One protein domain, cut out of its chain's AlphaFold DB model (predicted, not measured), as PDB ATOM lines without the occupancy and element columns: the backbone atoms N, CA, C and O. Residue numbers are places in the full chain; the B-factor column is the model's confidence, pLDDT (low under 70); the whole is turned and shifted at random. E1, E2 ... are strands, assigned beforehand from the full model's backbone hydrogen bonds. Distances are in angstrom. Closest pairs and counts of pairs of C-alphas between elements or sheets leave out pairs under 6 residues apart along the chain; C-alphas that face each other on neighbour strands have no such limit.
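What this domain is: This is residues 30 to 136 of the 147 residues of an uncharacterized protein of Alphaproteobacteria bacterium (UniProt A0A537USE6). Two antiparallel sheets of four strands lie face to face as an elongated sandwich, with E1, E2, E3 and E6 in one sheet and E5, E4, E7 and E8 in the other. The chain changes from one sheet to the other at the links E3 to E4, E5 to E6 and E6 to E7. The printed part has 107 residues with no named helix and eight named strands, E1 to E8 along the chain, in the orders E1 - E2 - E3 - E6 and E5 - E4 - E7 - E8. The class is all strand, though under half of the residues, 52 of 107, are in named strands. The whole is compact, with a radius of gyration of the C-alphas of 13.7 A, and spans 46 by 25 by 20 A.

Where its parts are: Find C-alpha 30 at (5.314, 35.864, 34.769), where E1, residues 30 to 33, begins and runs 10.2 A. Next come E2, residues 36 to 43, 22.9 A, and E3, residues 46 to 53, 23.2 A. E4 is residues 65 to 69, 13.2 A; its first C-alpha is at (11.606, 51.680, 35.334). E5 is residues 82 to 84, 6.8 A, and E6 is residues 95 to 100, 16.4 A. E7, residues 110 to 118, runs 25.6 A, and E8, residues 124 to 132, runs 26.1 A to C-alpha 132 at (-3.940, 44.189, 39.404).

How they stand to each other: Start at E1, E2 and E3, a meander, each strand the antiparallel neighbour of the one before. Look for N 31 and O 38, 2.9 A apart, between E1 and E2, and N 39 and O 50, 2.8 A, between E2 and E3. E6 is the edge strand beside E3, with N 49 and O 97 at 2.8 A. This sheet is twisted. In the other sheet, N 67 of E4 and O 82 of E5 are 2.8 A apart, N 66 of E4 and O 114 of E7 2.8 A, and N 113 of E7 and O 129 of E8 2.8 A. The two sheets' facing parts are 10.3 A centre to centre, their strands at 27 degrees. The closest C-alphas of E1 and E8 are those of Ile 33 and Val 127, 7.1 A apart. E3 and E7 are near each other, while E3 and E8 are apart.

The domain as a whole: The two C-alphas farthest apart are those of Gly 104 and Glu 121, 46.8 A. The printed part has no cut. The links E3 to E4 and E4 to E5 are long; in the first, residues 58 to 59 pair antiparallel with residues 117 to 118 of E7. The mean pLDDT of the printed part is 90.9, and residue 107 is under 70.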
ATOM      1  N   ASN A  30       4.353  35.518  35.808       80.06
ATOM      2  CA  ASN A  30       5.314  35.864  34.769       80.06
ATOM      3  C   ASN A  30       4.579  36.510  33.588       80.06
ATOM      4  O   ASN A  30       3.668  35.901  33.022       80.06
ATOM      5  N   ILE A  31       4.954  37.738  33.237       81.81
ATOM      6  CA  ILE A  31       4.347  38.501  32.149       81.81
ATOM      7  C   ILE A  31       5.443  38.908  31.172       81.81
ATOM      8  O   ILE A  31       6.428  39.525  31.568       81.81
ATOM      9  N   ILE A  32       5.263  38.570  29.896       81.69
ATOM     10  CA  ILE A  32       6.226  38.875  28.835       81.69
ATOM     11  C   ILE A  32       5.556  39.799  27.822       81.69
ATOM     12  O   ILE A  32       4.534  39.430  27.242       81.69
ATOM     13  N   ILE A  33       6.129  40.983  27.611       83.75
ATOM     14  CA  ILE A  33       5.671  41.974  26.627       83.75
ATOM     15  C   ILE A  33       6.908  42.546  25.940       83.75
ATOM     16  O   ILE A  33       7.832  42.976  26.619       83.75
ATOM     17  N   ASP A  34       6.946  42.512  24.606       82.94
ATOM     18  CA  ASP A  34       8.025  43.100  23.795       82.94
ATOM     19  C   ASP A  34       9.444  42.731  24.270       82.94
ATOM     20  O   ASP A  34      10.339  43.569  24.362       82.94
ATOM     21  N   ASN A  35       9.642  41.441  24.574       88.12
ATOM     22  CA  ASN A  35      10.878  40.856  25.112       88.12
ATOM     23  C   ASN A  35      11.301  41.342  26.510       88.12
ATOM     24  O   ASN A  35      12.369  40.951  26.979       88.12
ATOM     25  N   VAL A  36      10.479  42.130  27.200       90.31
ATOM     26  CA  VAL A  36      10.622  42.418  28.630       90.31
ATOM     27  C   VAL A  36       9.855  41.365  29.412       90.31
ATOM     28  O   VAL A  36       8.690  41.084  29.127       90.31
ATOM     29  N   VAL A  37      10.513  40.782  30.404       91.81
ATOM     30  CA  VAL A  37       9.931  39.807  31.321       91.81
ATOM     31  C   VAL A  37       9.741  40.499  32.659       91.81
ATOM     32  O   VAL A  37      10.701  40.984  33.248       91.81
ATOM     33  N   VAL A  38       8.512  40.550  33.156       90.94
ATOM     34  CA  VAL A  38       8.216  41.040  34.501       90.94
ATOM     35  C   VAL A  38       7.604  39.908  35.295       90.94
ATOM     36  O   VAL A  38       6.487  39.460  35.034       90.94
ATOM     37  N   GLU A  39       8.351  39.454  36.288       91.81
ATOM     38  CA  GLU A  39       7.892  38.458  37.230       91.81
ATOM     39  C   GLU A  39       7.495  39.140  38.538       91.81
ATOM     40  O   GLU A  39       8.294  39.826  39.180       91.81
ATOM     41  N   LEU A  40       6.235  38.969  38.922       91.50
ATOM     42  CA  LEU A  40       5.661  39.589  40.106       91.50
ATOM     43  C   LEU A  40       5.387  38.548  41.177       91.50
ATOM     44  O   LEU A  40       4.834  37.479  40.918       91.50
ATOM     45  N   SER A  41       5.720  38.918  42.407       90.75
ATOM     46  CA  SER A  41       5.299  38.210  43.608       90.75
ATOM     47  C   SER A  41       4.756  39.204  44.624       90.75
ATOM     48  O   SER A  41       5.269  40.319  44.768       90.75
ATOM     49  N   ALA A  42       3.707  38.805  45.334       90.19
ATOM     50  CA  ALA A  42       3.110  39.600  46.395       90.19
ATOM     51  C   ALA A  42       3.304  38.904  47.741       90.19
ATOM     52  O   ALA A  42       3.187  37.689  47.848       90.19
ATOM     53  N   THR A  43       3.556  39.681  48.784       89.00
ATOM     54  CA  THR A  43       3.484  39.250  50.181       89.00
ATOM     55  C   THR A  43       2.535  40.195  50.929       89.00
ATOM     56  O   THR A  43       2.111  41.226  50.387       89.00
ATOM     57  N   PRO A  44       2.178  39.909  52.192       86.94
ATOM     58  CA  PRO A  44       1.452  40.881  53.009       86.94
ATOM     59  C   PRO A  44       2.182  42.229  53.141       86.94
ATOM     60  O   PRO A  44       1.531  43.269  53.243       86.94
ATOM     61  N   GLU A  45       3.518  42.215  53.089       88.94
ATOM     62  CA  GLU A  45       4.382  43.386  53.269       88.94
ATOM     63  C   GLU A  45       4.544  44.233  52.003       88.94
ATOM     64  O   GLU A  45       4.938  45.396  52.096       88.94
ATOM     65  N   GLY A  46       4.250  43.692  50.817       91.44
ATOM     66  CA  GLY A  46       4.485  44.421  49.577       91.44
ATOM     67  C   GLY A  46       4.481  43.569  48.317       91.44
ATOM     68  O   GLY A  46       3.993  42.443  48.295       91.44
ATOM     69  N   VAL A  47       5.035  44.140  47.252       92.69
ATOM     70  CA  VAL A  47       5.210  43.495  45.947       92.69
ATOM     71  C   VAL A  47       6.688  43.524  45.585       92.69
ATOM     72  O   VAL A  47       7.365  44.528  45.795       92.69
ATOM     73  N   THR A  48       7.194  42.417  45.052       93.88
ATOM     74  CA  THR A  48       8.514  42.356  44.419       93.88
ATOM     75  C   THR A  48       8.313  42.149  42.923       93.88
ATOM     76  O   THR A  48       7.640  41.198  42.525       93.88
ATOM     77  N   ALA A  49       8.889  43.043  42.124       93.94
ATOM     78  CA  ALA A  49       8.973  42.929  40.678       93.94
ATOM     79  C   ALA A  49      10.406  42.577  40.281       93.94
ATOM     80  O   ALA A  49      11.350  43.278  40.645       93.94
ATOM     81  N   CYS A  50      10.554  41.484  39.550       94.19
ATOM     82  CA  CYS A  50      11.794  41.079  38.915       94.19
ATOM     83  C   CYS A  50      11.657  41.375  37.426       94.19
ATOM     84  O   CYS A  50      10.831  40.763  36.753       94.19
ATOM     85  N   VAL A  51      12.412  42.355  36.943       94.44
ATOM     86  CA  VAL A  51      12.381  42.801  35.552       94.44
ATOM     87  C   VAL A  51      13.613  42.250  34.845       94.44
ATOM     88  O   VAL A  51      14.741  42.473  35.282       94.44
ATOM     89  N   ASP A  52      13.392  41.526  33.763       94.00
ATOM     90  CA  ASP A  52      14.419  40.913  32.931       94.00
ATOM     91  C   ASP A  52      14.107  41.173  31.449       94.00
ATOM     92  O   ASP A  52      13.092  41.784  31.102       94.00
ATOM     93  N   ALA A  53      14.989  40.733  30.563       92.62
ATOM     94  CA  ALA A  53      14.857  40.895  29.131       92.62
ATOM     95  C   ALA A  53      15.342  39.644  28.392       92.62
ATOM     96  O   ALA A  53      16.285  38.970  28.802       92.62
ATOM     97  N   VAL A  54      14.704  39.335  27.266       90.50
ATOM     98  CA  VAL A  54      15.031  38.169  26.435       90.50
ATOM     99  C   VAL A  54      15.432  38.574  25.017       90.50
ATOM    100  O   VAL A  54      15.302  39.726  24.600       90.50
ATOM    101  N   HIS A  55      15.957  37.608  24.260       88.31
ATOM    102  CA  HIS A  55      16.288  37.755  22.836       88.31
ATOM    103  C   HIS A  55      17.246  38.918  22.510       88.31
ATOM    104  O   HIS A  55      17.147  39.537  21.457       88.31
ATOM    105  N   GLY A  56      18.192  39.211  23.408       85.12
ATOM    106  CA  GLY A  56      19.184  40.274  23.207       85.12
ATOM    107  C   GLY A  56      18.669  41.688  23.483       85.12
ATOM    108  O   GLY A  56      19.426  42.643  23.314       85.12
ATOM    109  N   THR A  57      17.422  41.820  23.943       91.12
ATOM    110  CA  THR A  57      16.871  43.081  24.450       91.12
ATOM    111  C   THR A  57      17.626  43.496  25.709       91.12
ATOM    112  O   THR A  57      17.970  42.660  26.544       91.12
ATOM    113  N   LYS A  58      17.887  44.794  25.856       94.19
ATOM    114  CA  LYS A  58      18.472  45.378  27.070       94.19
ATOM    115  C   LYS A  58      17.499  46.362  27.695       94.19
ATOM    116  O   LYS A  58      16.700  46.961  26.986       94.19
ATOM    117  N   LEU A  59      17.581  46.572  29.005       95.12
ATOM    118  CA  LEU A  59      16.771  47.590  29.679       95.12
ATOM    119  C   LEU A  59      17.603  48.858  29.859       95.12
ATOM    120  O   LEU A  59      18.692  48.791  30.425       95.12
ATOM    121  N   SER A  60      17.102  49.989  29.370       95.56
ATOM    122  CA  SER A  60      17.762  51.294  29.434       95.56
ATOM    123  C   SER A  60      17.900  51.764  30.877       95.56
ATOM    124  O   SER A  60      16.898  51.980  31.560       95.56
ATOM    125  N   GLY A  61      19.139  51.970  31.320       95.19
ATOM    126  CA  GLY A  61      19.429  52.510  32.646       95.19
ATOM    127  C   GLY A  61      18.926  53.945  32.841       95.19
ATOM    128  O   GLY A  61      18.202  54.178  33.815       95.19
ATOM    129  N   PRO A  62      19.195  54.882  31.904       93.56
ATOM    130  CA  PRO A  62      18.778  56.276  32.045       93.56
ATOM    131  C   PRO A  62      17.268  56.485  31.907       93.56
ATOM    132  O   PRO A  62      16.716  57.379  32.547       93.56
ATOM    133  N   TYR A  63      16.586  55.671  31.090       92.56
ATOM    134  CA  TYR A  63      15.118  55.684  31.037       92.56
ATOM    135  C   TYR A  63      14.522  55.161  32.346       92.56
ATOM    136  O   TYR A  63      13.553  55.710  32.874       92.56
ATOM    137  N   GLY A  64      15.131  54.106  32.886       92.88
ATOM    138  CA  GLY A  64      14.714  53.501  34.131       92.88
ATOM    139  C   GLY A  64      13.476  52.615  34.004       92.88
ATOM    140  O   GLY A  64      13.038  52.223  32.920       92.88
ATOM    141  N   VAL A  65      12.911  52.305  35.165       95.94
ATOM    142  CA  VAL A  65      11.606  51.680  35.334       95.94
ATOM    143  C   VAL A  65      10.721  52.652  36.097       95.94
ATOM    144  O   VAL A  65      10.926  52.873  37.297       95.94
ATOM    145  N   ALA A  66       9.752  53.248  35.409       96.81
ATOM    146  CA  ALA A  66       8.737  54.079  36.033       96.81
ATOM    147  C   ALA A  66       7.628  53.195  36.612       96.81
ATOM    148  O   ALA A  66       7.199  52.212  36.014       96.81
ATOM    149  N   ILE A  67       7.191  53.533  37.819       96.62
ATOM    150  CA  ILE A  67       6.236  52.753  38.597       96.62
ATOM    151  C   ILE A  67       5.151  53.698  39.073       96.62
ATOM    152  O   ILE A  67       5.419  54.640  39.822       96.62
ATOM    153  N   THR A  68       3.917  53.399  38.693       97.00
ATOM    154  CA  THR A  68       2.746  54.221  38.990       97.00
ATOM    155  C   THR A  68       1.677  53.370  39.657       97.00
ATOM    156  O   THR A  68       1.313  52.309  39.159       97.00
ATOM    157  N   ALA A  69       1.126  53.838  40.776       95.62
ATOM    158  CA  ALA A  69      -0.101  53.263  41.318       95.62
ATOM    159  C   ALA A  69      -1.301  53.862  40.579       95.62
ATOM    160  O   ALA A  69      -1.696  54.996  40.839       95.62
ATOM    161  N   LEU A  70      -1.881  53.087  39.664       95.81
ATOM    162  CA  LEU A  70      -3.108  53.447  38.950       95.81
ATOM    163  C   LEU A  70      -4.334  53.439  39.873       95.81
ATOM    164  O   LEU A  70      -5.334  54.091  39.587       95.81
ATOM    165  N   SER A  71      -4.267  52.708  40.986       93.44
ATOM    166  CA  SER A  71      -5.246  52.790  42.067       93.44
ATOM    167  C   SER A  71      -4.603  52.505  43.425       93.44
ATOM    168  O   SER A  71      -3.577  51.832  43.519       93.44
ATOM    169  N   GLY A  72      -5.206  53.048  44.487       89.88
ATOM    170  CA  GLY A  72      -4.708  52.903  45.858       89.88
ATOM    171  C   GLY A  72      -3.285  53.437  46.096       89.88
ATOM    172  O   GLY A  72      -2.505  52.735  46.735       89.88
ATOM    173  N   PRO A  73      -2.907  54.647  45.629       91.12
ATOM    174  CA  PRO A  73      -1.550  55.176  45.822       91.12
ATOM    175  C   PRO A  73      -1.159  55.304  47.305       91.12
ATOM    176  O   PRO A  73      -0.008  55.064  47.659       91.12
ATOM    177  N   ASP A  74      -2.120  55.579  48.192       90.31
ATOM    178  CA  ASP A  74      -1.889  55.698  49.639       90.31
ATOM    179  C   ASP A  74      -1.634  54.359  50.352       90.31
ATOM    180  O   ASP A  74      -1.246  54.345  51.524       90.31
ATOM    181  N   ALA A  75      -1.838  53.230  49.662       91.56
ATOM    182  CA  ALA A  75      -1.541  51.903  50.195       91.56
ATOM    183  C   ALA A  75      -0.031  51.631  50.278       91.56
ATOM    184  O   ALA A  75       0.385  50.693  50.958       91.56
ATOM    185  N   TRP A  76       0.796  52.439  49.614       93.56
ATOM    186  CA  TRP A  76       2.237  52.234  49.522       93.56
ATOM    187  C   TRP A  76       2.991  53.088  50.546       93.56
ATOM    188  O   TRP A  76       2.583  54.190  50.923       93.56
ATOM    189  N   GLN A  77       4.093  52.542  51.055       94.38
ATOM    190  CA  GLN A  77       5.001  53.268  51.941       94.38
ATOM    191  C   GLN A  77       5.812  54.308  51.161       94.38
ATOM    192  O   GLN A  77       6.174  55.353  51.698       94.38
ATOM    193  N   GLU A  78       6.090  54.014  49.896       90.38
ATOM    194  CA  GLU A  78       6.830  54.883  48.995       90.38
ATOM    195  C   GLU A  78       5.898  55.846  48.264       90.38
ATOM    196  O   GLU A  78       4.730  55.543  48.015       90.38
ATOM    197  N   LYS A  79       6.427  57.011  47.886       91.88
ATOM    198  CA  LYS A  79       5.686  57.981  47.083       91.88
ATOM    199  C   LYS A  79       5.681  57.525  45.624       91.88
ATOM    200  O   LYS A  79       6.735  57.505  44.999       91.88
ATOM    201  N   LEU A  80       4.506  57.180  45.103       93.88
ATOM    202  CA  LEU A  80       4.292  56.867  43.690       93.88
ATOM    203  C   LEU A  80       3.608  58.058  42.978       93.88
ATOM    204  O   LEU A  80       2.783  58.728  43.607       93.88
ATOM    205  N   PRO A  81       3.926  58.340  41.697       94.94
ATOM    206  CA  PRO A  81       4.849  57.588  40.847       94.94
ATOM    207  C   PRO A  81       6.319  57.775  41.249       94.94
ATOM    208  O   PRO A  81       6.696  58.817  41.786       94.94
ATOM    209  N   LYS A  82       7.141  56.754  40.991       95.12
ATOM    210  CA  LYS A  82       8.602  56.804  41.161       95.12
ATOM    211  C   LYS A  82       9.287  56.181  39.951       95.12
ATOM    212  O   LYS A  82       8.710  55.301  39.322       95.12
ATOM    213  N   THR A  83      10.530  56.570  39.699       95.81
ATOM    214  CA  THR A  83      11.370  55.943  38.674       95.81
ATOM    215  C   THR A  83      12.620  55.376  39.322       95.81
ATOM    216  O   THR A  83      13.284  56.060  40.099       95.81
ATOM    217  N   VAL A  84      12.924  54.118  39.017       95.00
ATOM    218  CA  VAL A  84      14.204  53.485  39.345       95.00
ATOM    219  C   VAL A  84      15.085  53.612  38.111       95.00
ATOM    220  O   VAL A  84      14.752  53.022  37.095       95.00
ATOM    221  N   ALA A  85      16.166  54.383  38.176       95.38
ATOM    222  CA  ALA A  85      17.089  54.618  37.063       95.38
ATOM    223  C   ALA A  85      18.541  54.489  37.539       95.38
ATOM    224  O   ALA A  85      18.810  54.616  38.738       95.38
ATOM    225  N   VAL A  86      19.455  54.238  36.605       95.31
ATOM    226  CA  VAL A  86      20.905  54.175  36.844       95.31
ATOM    227  C   VAL A  86      21.650  55.021  35.810       95.31
ATOM    228  O   VAL A  86      21.071  55.409  34.795       95.31
ATOM    229  N   GLU A  87      22.913  55.351  36.087       95.00
ATOM    230  CA  GLU A  87      23.727  56.186  35.190       95.00
ATOM    231  C   GLU A  87      24.293  55.389  34.009       95.00
ATOM    232  O   GLU A  87      24.543  55.956  32.947       95.00
ATOM    233  N   GLU A  88      24.489  54.079  34.177       95.69
ATOM    234  CA  GLU A  88      24.932  53.184  33.116       95.69
ATOM    235  C   GLU A  88      23.896  53.093  31.992       95.69
ATOM    236  O   GLU A  88      22.696  53.109  32.247       95.69
ATOM    237  N   ASP A  89      24.350  52.891  30.749       92.81
ATOM    238  CA  ASP A  89      23.465  52.774  29.579       92.81
ATOM    239  C   ASP A  89      22.371  51.706  29.760       92.81
ATOM    240  O   ASP A  89      21.251  51.856  29.259       92.81
ATOM    241  N   TYR A  90      22.687  50.628  30.487       94.69
ATOM    242  CA  TYR A  90      21.802  49.487  30.692       94.69
ATOM    243  C   TYR A  90      21.841  48.964  32.128       94.69
ATOM    244  O   TYR A  90      22.895  48.942  32.765       94.69
ATOM    245  N   PHE A  91      20.707  48.446  32.597       95.50
ATOM    246  CA  PHE A  91      20.638  47.719  33.863       95.50
ATOM    247  C   PHE A  91      21.400  46.389  33.816       95.50
ATOM    248  O   PHE A  91      21.376  45.672  32.812       95.50
ATOM    249  N   ALA A  92      21.981  46.007  34.953       93.94
ATOM    250  CA  ALA A  92      22.309  44.612  35.227       93.94
ATOM    251  C   ALA A  92      21.016  43.840  35.537       93.94
ATOM    252  O   ALA A  92      20.234  44.257  36.395       93.94
ATOM    253  N   LEU A  93      20.796  42.728  34.833       92.94
ATOM    254  CA  LEU A  93      19.589  41.908  34.952       92.94
ATOM    255  C   LEU A  93      19.866  40.611  35.735       92.94
ATOM    256  O   LEU A  93      21.001  40.124  35.703       92.94
ATOM    257  N   PRO A  94      18.861  40.047  36.433       93.44
ATOM    258  CA  PRO A  94      17.506  40.582  36.612       93.44
ATOM    259  C   PRO A  94      17.473  41.778  37.582       93.44
ATOM    260  O   PRO A  94      18.075  41.751  38.659       93.44
ATOM    261  N   LEU A  95      16.722  42.824  37.229       94.12
ATOM    262  CA  LEU A  95      16.495  43.989  38.080       94.12
ATOM    263  C   LEU A  95      15.421  43.668  39.124       94.12
ATOM    264  O   LEU A  95      14.272  43.387  38.790       94.12
ATOM    265  N   ARG A  96      15.776  43.766  40.406       95.00
ATOM    266  CA  ARG A  96      14.841  43.582  41.521       95.00
ATOM    267  C   ARG A  96      14.331  44.923  42.030       95.00
ATOM    268  O   ARG A  96      15.106  45.747  42.509       95.00
ATOM    269  N   ILE A  97      13.016  45.092  42.016       94.69
ATOM    270  CA  ILE A  97      12.326  46.263  42.548       94.69
ATOM    271  C   ILE A  97      11.375  45.812  43.646       94.69
ATOM    272  O   ILE A  97      10.523  44.949  43.446       94.69
ATOM    273  N   GLU A  98      11.494  46.433  44.812       94.38
ATOM    274  CA  GLU A  98      10.602  46.190  45.938       94.38
ATOM    275  C   GLU A  98       9.683  47.391  46.135       94.38
ATOM    276  O   GLU A  98      10.125  48.540  46.088       94.38
ATOM    277  N   LEU A  99       8.402  47.106  46.353       93.81
ATOM    278  CA  LEU A  99       7.376  48.079  46.690       93.81
ATOM    279  C   LEU A  99       6.784  47.703  48.035       93.81
ATOM    280  O   LEU A  99       6.070  46.705  48.159       93.81
ATOM    281  N   LYS A 100       7.085  48.509  49.050       93.56
ATOM    282  CA  LYS A 100       6.608  48.261  50.412       93.56
ATOM    283  C   LYS A 100       5.204  48.803  50.598       93.56
ATOM    284  O   LYS A 100       4.908  49.951  50.257       93.56
ATOM    285  N   ARG A 101       4.339  47.983  51.182       92.06
ATOM    286  CA  ARG A 101       2.986  48.363  51.566       92.06
ATOM    287  C   ARG A 101       3.013  49.091  52.909       92.06
ATOM    288  O   ARG A 101       3.807  48.783  53.796       92.06
ATOM    289  N   ARG A 102       2.124  50.066  53.075       92.50
ATOM    290  CA  ARG A 102       1.894  50.722  54.362       92.50
ATOM    291  C   ARG A 102       1.241  49.735  55.332       92.50
ATOM    292  O   ARG A 102       0.334  48.990  54.962       92.50
ATOM    293  N   VAL A 103       1.667  49.759  56.591       89.06
ATOM    294  CA  VAL A 103       1.062  48.940  57.652       89.06
ATOM    295  C   VAL A 103      -0.443  49.220  57.733       89.06
ATOM    296  O   VAL A 103      -0.858  50.375  57.796       89.06
ATOM    297  N   GLY A 104      -1.253  48.158  57.718       83.75
ATOM    298  CA  GLY A 104      -2.716  48.241  57.778       83.75
ATOM    299  C   GLY A 104      -3.416  48.515  56.442       83.75
ATOM    300  O   GLY A 104      -4.644  48.532  56.410       83.75
ATOM    301  N   ALA A 105      -2.682  48.699  55.339       86.06
ATOM    302  CA  ALA A 105      -3.287  48.826  54.017       86.06
ATOM    303  C   ALA A 105      -3.727  47.461  53.456       86.06
ATOM    304  O   ALA A 105      -3.093  46.430  53.688       86.06
ATOM    305  N   THR A 106      -4.820  47.459  52.693       76.12
ATOM    306  CA  THR A 106      -5.375  46.255  52.058       76.12
ATOM    307  C   THR A 106      -4.509  45.757  50.903       76.12
ATOM    308  O   THR A 106      -3.823  46.538  50.248       76.12
ATOM    309  N   ALA A 107      -4.601  44.460  50.595       69.00
ATOM    310  CA  ALA A 107      -3.782  43.798  49.580       69.00
ATOM    311  C   ALA A 107      -4.168  44.054  48.108       69.00
ATOM    312  O   ALA A 107      -3.860  43.238  47.248       69.00
ATOM    313  N   GLY A 108      -4.826  45.175  47.814       74.19
ATOM    314  CA  GLY A 108      -5.330  45.504  46.480       74.19
ATOM    315  C   GLY A 108      -4.678  46.746  45.881       74.19
ATOM    316  O   GLY A 108      -3.953  47.476  46.557       74.19
ATOM    317  N   GLY A 109      -4.972  46.985  44.608       86.81
ATOM    318  CA  GLY A 109      -4.485  48.133  43.852       86.81
ATOM    319  C   GLY A 109      -3.926  47.707  42.504       86.81
ATOM    320  O   GLY A 109      -3.517  46.563  42.322       86.81
ATOM    321  N   ARG A 110      -3.904  48.636  41.553       93.62
ATOM    322  CA  ARG A 110      -3.353  48.413  40.221       93.62
ATOM    323  C   ARG A 110      -2.041  49.168  40.097       93.62
ATOM    324  O   ARG A 110      -2.001  50.376  40.332       93.62
ATOM    325  N   LEU A 111      -0.980  48.458  39.734       94.19
ATOM    326  CA  LEU A 111       0.334  49.029  39.464       94.19
ATOM    327  C   LEU A 111       0.591  49.036  37.962       94.19
ATOM    328  O   LEU A 111       0.245  48.080  37.275       94.19
ATOM    329  N   GLN A 112       1.213  50.099  37.475       96.31
ATOM    330  CA  GLN A 112       1.796  50.177  36.147       96.31
ATOM    331  C   GLN A 112       3.312  50.260  36.271       96.31
ATOM    332  O   GLN A 112       3.823  51.048  37.065       96.31
ATOM    333  N   PHE A 113       3.992  49.449  35.476       95.56
ATOM    334  CA  PHE A 113       5.423  49.472  35.240       95.56
ATOM    335  C   PHE A 113       5.640  49.922  33.803       95.56
ATOM    336  O   PHE A 113       4.993  49.415  32.891       95.56
ATOM    337  N   GLU A 114       6.542  50.863  33.604       96.38
ATOM    338  CA  GLU A 114       6.964  51.307  32.285       96.38
ATOM    339  C   GLU A 114       8.483  51.199  32.217       96.38
ATOM    340  O   GLU A 114       9.190  51.744  33.065       96.38
ATOM    341  N   VAL A 115       8.974  50.432  31.249       95.12
ATOM    342  CA  VAL A 115      10.382  50.040  31.136       95.12
ATOM    343  C   VAL A 115      10.905  50.472  29.774       95.12
ATOM    344  O   VAL A 115      10.293  50.166  28.757       95.12
ATOM    345  N   GLY A 116      12.057  51.138  29.726       93.81
ATOM    346  CA  GLY A 116      12.718  51.438  28.455       93.81
ATOM    347  C   GLY A 116      13.424  50.198  27.910       93.81
ATOM    348  O   GLY A 116      14.508  49.866  28.383       93.81
ATOM    349  N   ALA A 117      12.845  49.510  26.929       93.19
ATOM    350  CA  ALA A 117      13.430  48.324  26.307       93.19
ATOM    351  C   ALA A 117      14.192  48.695  25.028       93.19
ATOM    352  O   ALA A 117      13.614  49.212  24.074       93.19
ATOM    353  N   CYS A 118      15.491  48.424  25.002       92.62
ATOM    354  CA  CYS A 118      16.380  48.683  23.878       92.62
ATOM    355  C   CYS A 118      16.551  47.430  23.023       92.62
ATOM    356  O   CYS A 118      17.049  46.405  23.496       92.62
ATOM    357  N   GLN A 119      16.153  47.541  21.758       85.25
ATOM    358  CA  GLN A 119      16.334  46.502  20.752       85.25
ATOM    359  C   GLN A 119      17.809  46.422  20.310       85.25
ATOM    360  O   GLN A 119      18.560  47.390  20.493       85.25
ATOM    361  N   PRO A 120      18.248  45.305  19.702       80.56
ATOM    362  CA  PRO A 120      19.626  45.135  19.239       80.56
ATOM    363  C   PRO A 120      20.107  46.218  18.264       80.56
ATOM    364  O   PRO A 120      21.303  46.501  18.213       80.56
ATOM    365  N   GLU A 121      19.200  46.858  17.518       79.06
ATOM    366  CA  GLU A 121      19.525  47.957  16.599       79.06
ATOM    367  C   GLU A 121      19.787  49.300  17.313       79.06
ATOM    368  O   GLU A 121      20.073  50.301  16.657       79.06
ATOM    369  N   GLY A 122      19.704  49.338  18.649       78.81
ATOM    370  CA  GLY A 122      20.026  50.503  19.481       78.81
ATOM    371  C   GLY A 122      18.863  51.465  19.730       78.81
ATOM    372  O   GLY A 122      19.047  52.484  20.393       78.81
ATOM    373  N   MET A 123      17.662  51.162  19.233       85.50
ATOM    374  CA  MET A 123      16.454  51.937  19.534       85.50
ATOM    375  C   MET A 123      15.814  51.449  20.831       85.50
ATOM    376  O   MET A 123      15.572  50.252  20.984       85.50
ATOM    377  N   CYS A 124      15.492  52.377  21.734       89.69
ATOM    378  CA  CYS A 124      14.770  52.078  22.967       89.69
ATOM    379  C   CYS A 124      13.318  52.544  22.866       89.69
ATOM    380  O   CYS A 124      13.052  53.683  22.482       89.69
ATOM    381  N   VAL A 125      12.389  51.658  23.216       89.81
ATOM    382  CA  VAL A 125      10.949  51.921  23.235       89.81
ATOM    383  C   VAL A 125      10.395  51.686  24.640       89.81
ATOM    384  O   VAL A 125      10.865  50.780  25.333       89.81
ATOM    385  N   PRO A 126       9.421  52.490  25.092       91.44
ATOM    386  CA  PRO A 126       8.742  52.226  26.349       91.44
ATOM    387  C   PRO A 126       7.861  50.983  26.221       91.44
ATOM    388  O   PRO A 126       7.082  50.854  25.278       91.44
ATOM    389  N   VAL A 127       7.976  50.084  27.191       93.44
ATOM    390  CA  VAL A 127       7.120  48.909  27.355       93.44
ATOM    391  C   VAL A 127       6.289  49.107  28.611       93.44
ATOM    392  O   VAL A 127       6.831  49.198  29.713       93.44
ATOM    393  N   GLU A 128       4.973  49.178  28.440       94.44
ATOM    394  CA  GLU A 128       4.020  49.406  29.522       94.44
ATOM    395  C   GLU A 128       3.353  48.100  29.964       94.44
ATOM    396  O   GLU A 128       2.823  47.331  29.162       94.44
ATOM    397  N   LEU A 129       3.313  47.881  31.274       91.81
ATOM    398  CA  LEU A 129       2.675  46.741  31.909       91.81
ATOM    399  C   LEU A 129       1.812  47.218  33.072       91.81
ATOM    400  O   LEU A 129       2.328  47.769  34.038       91.81
ATOM    401  N   ALA A 130       0.513  46.925  33.043       93.44
ATOM    402  CA  ALA A 130      -0.387  47.204  34.157       93.44
ATOM    403  C   ALA A 130      -0.932  45.911  34.774       93.44
ATOM    404  O   ALA A 130      -1.539  45.101  34.076       93.44
ATOM    405  N   VAL A 131      -0.784  45.754  36.089       91.06
ATOM    406  CA  VAL A 131      -1.170  44.547  36.834       91.06
ATOM    407  C   VAL A 131      -2.056  44.907  38.014       91.06
ATOM    408  O   VAL A 131      -1.787  45.863  38.742       91.06
ATOM    409  N   ASP A 132      -3.126  44.138  38.196       91.12
ATOM    410  CA  ASP A 132      -3.940  44.189  39.404       91.12
ATOM    411  C   ASP A 132      -3.314  43.283  40.469       91.12
ATOM    412  O   ASP A 132      -3.202  42.073  40.302       91.12
ATOM    413  N   ILE A 133      -2.886  43.867  41.584       89.00
ATOM    414  CA  ILE A 133      -2.204  43.134  42.654       89.00
ATOM    415  C   ILE A 133      -3.151  42.162  43.361       89.00
ATOM    416  O   ILE A 133      -2.689  41.175  43.927       89.00
ATOM    417  N   ALA A 134      -4.468  42.374  43.275       85.62
ATOM    418  CA  ALA A 134      -5.445  41.442  43.823       85.62
ATOM    419  C   ALA A 134      -5.464  40.085  43.094       85.62
ATOM    420  O   ALA A 134      -5.982  39.118  43.651       85.62
ATOM    421  N   THR A 135      -4.908  39.990  41.877       85.19
ATOM    422  CA  THR A 135      -4.826  38.721  41.131       85.19
ATOM    423  C   THR A 135      -3.587  37.897  41.472       85.19
ATOM    424  O   THR A 135      -3.488  36.760  41.023       85.19
ATOM    425  N   LEU A 136      -2.647  38.447  42.243       84.31
ATOM    426  CA  LEU A 136      -1.458  37.733  42.705       84.31
ATOM    427  C   LEU A 136      -1.801  36.958  43.978       84.31
ATOM    428  O   LEU A 136      -2.203  37.575  44.971       84.31
TER     429      LEU A 136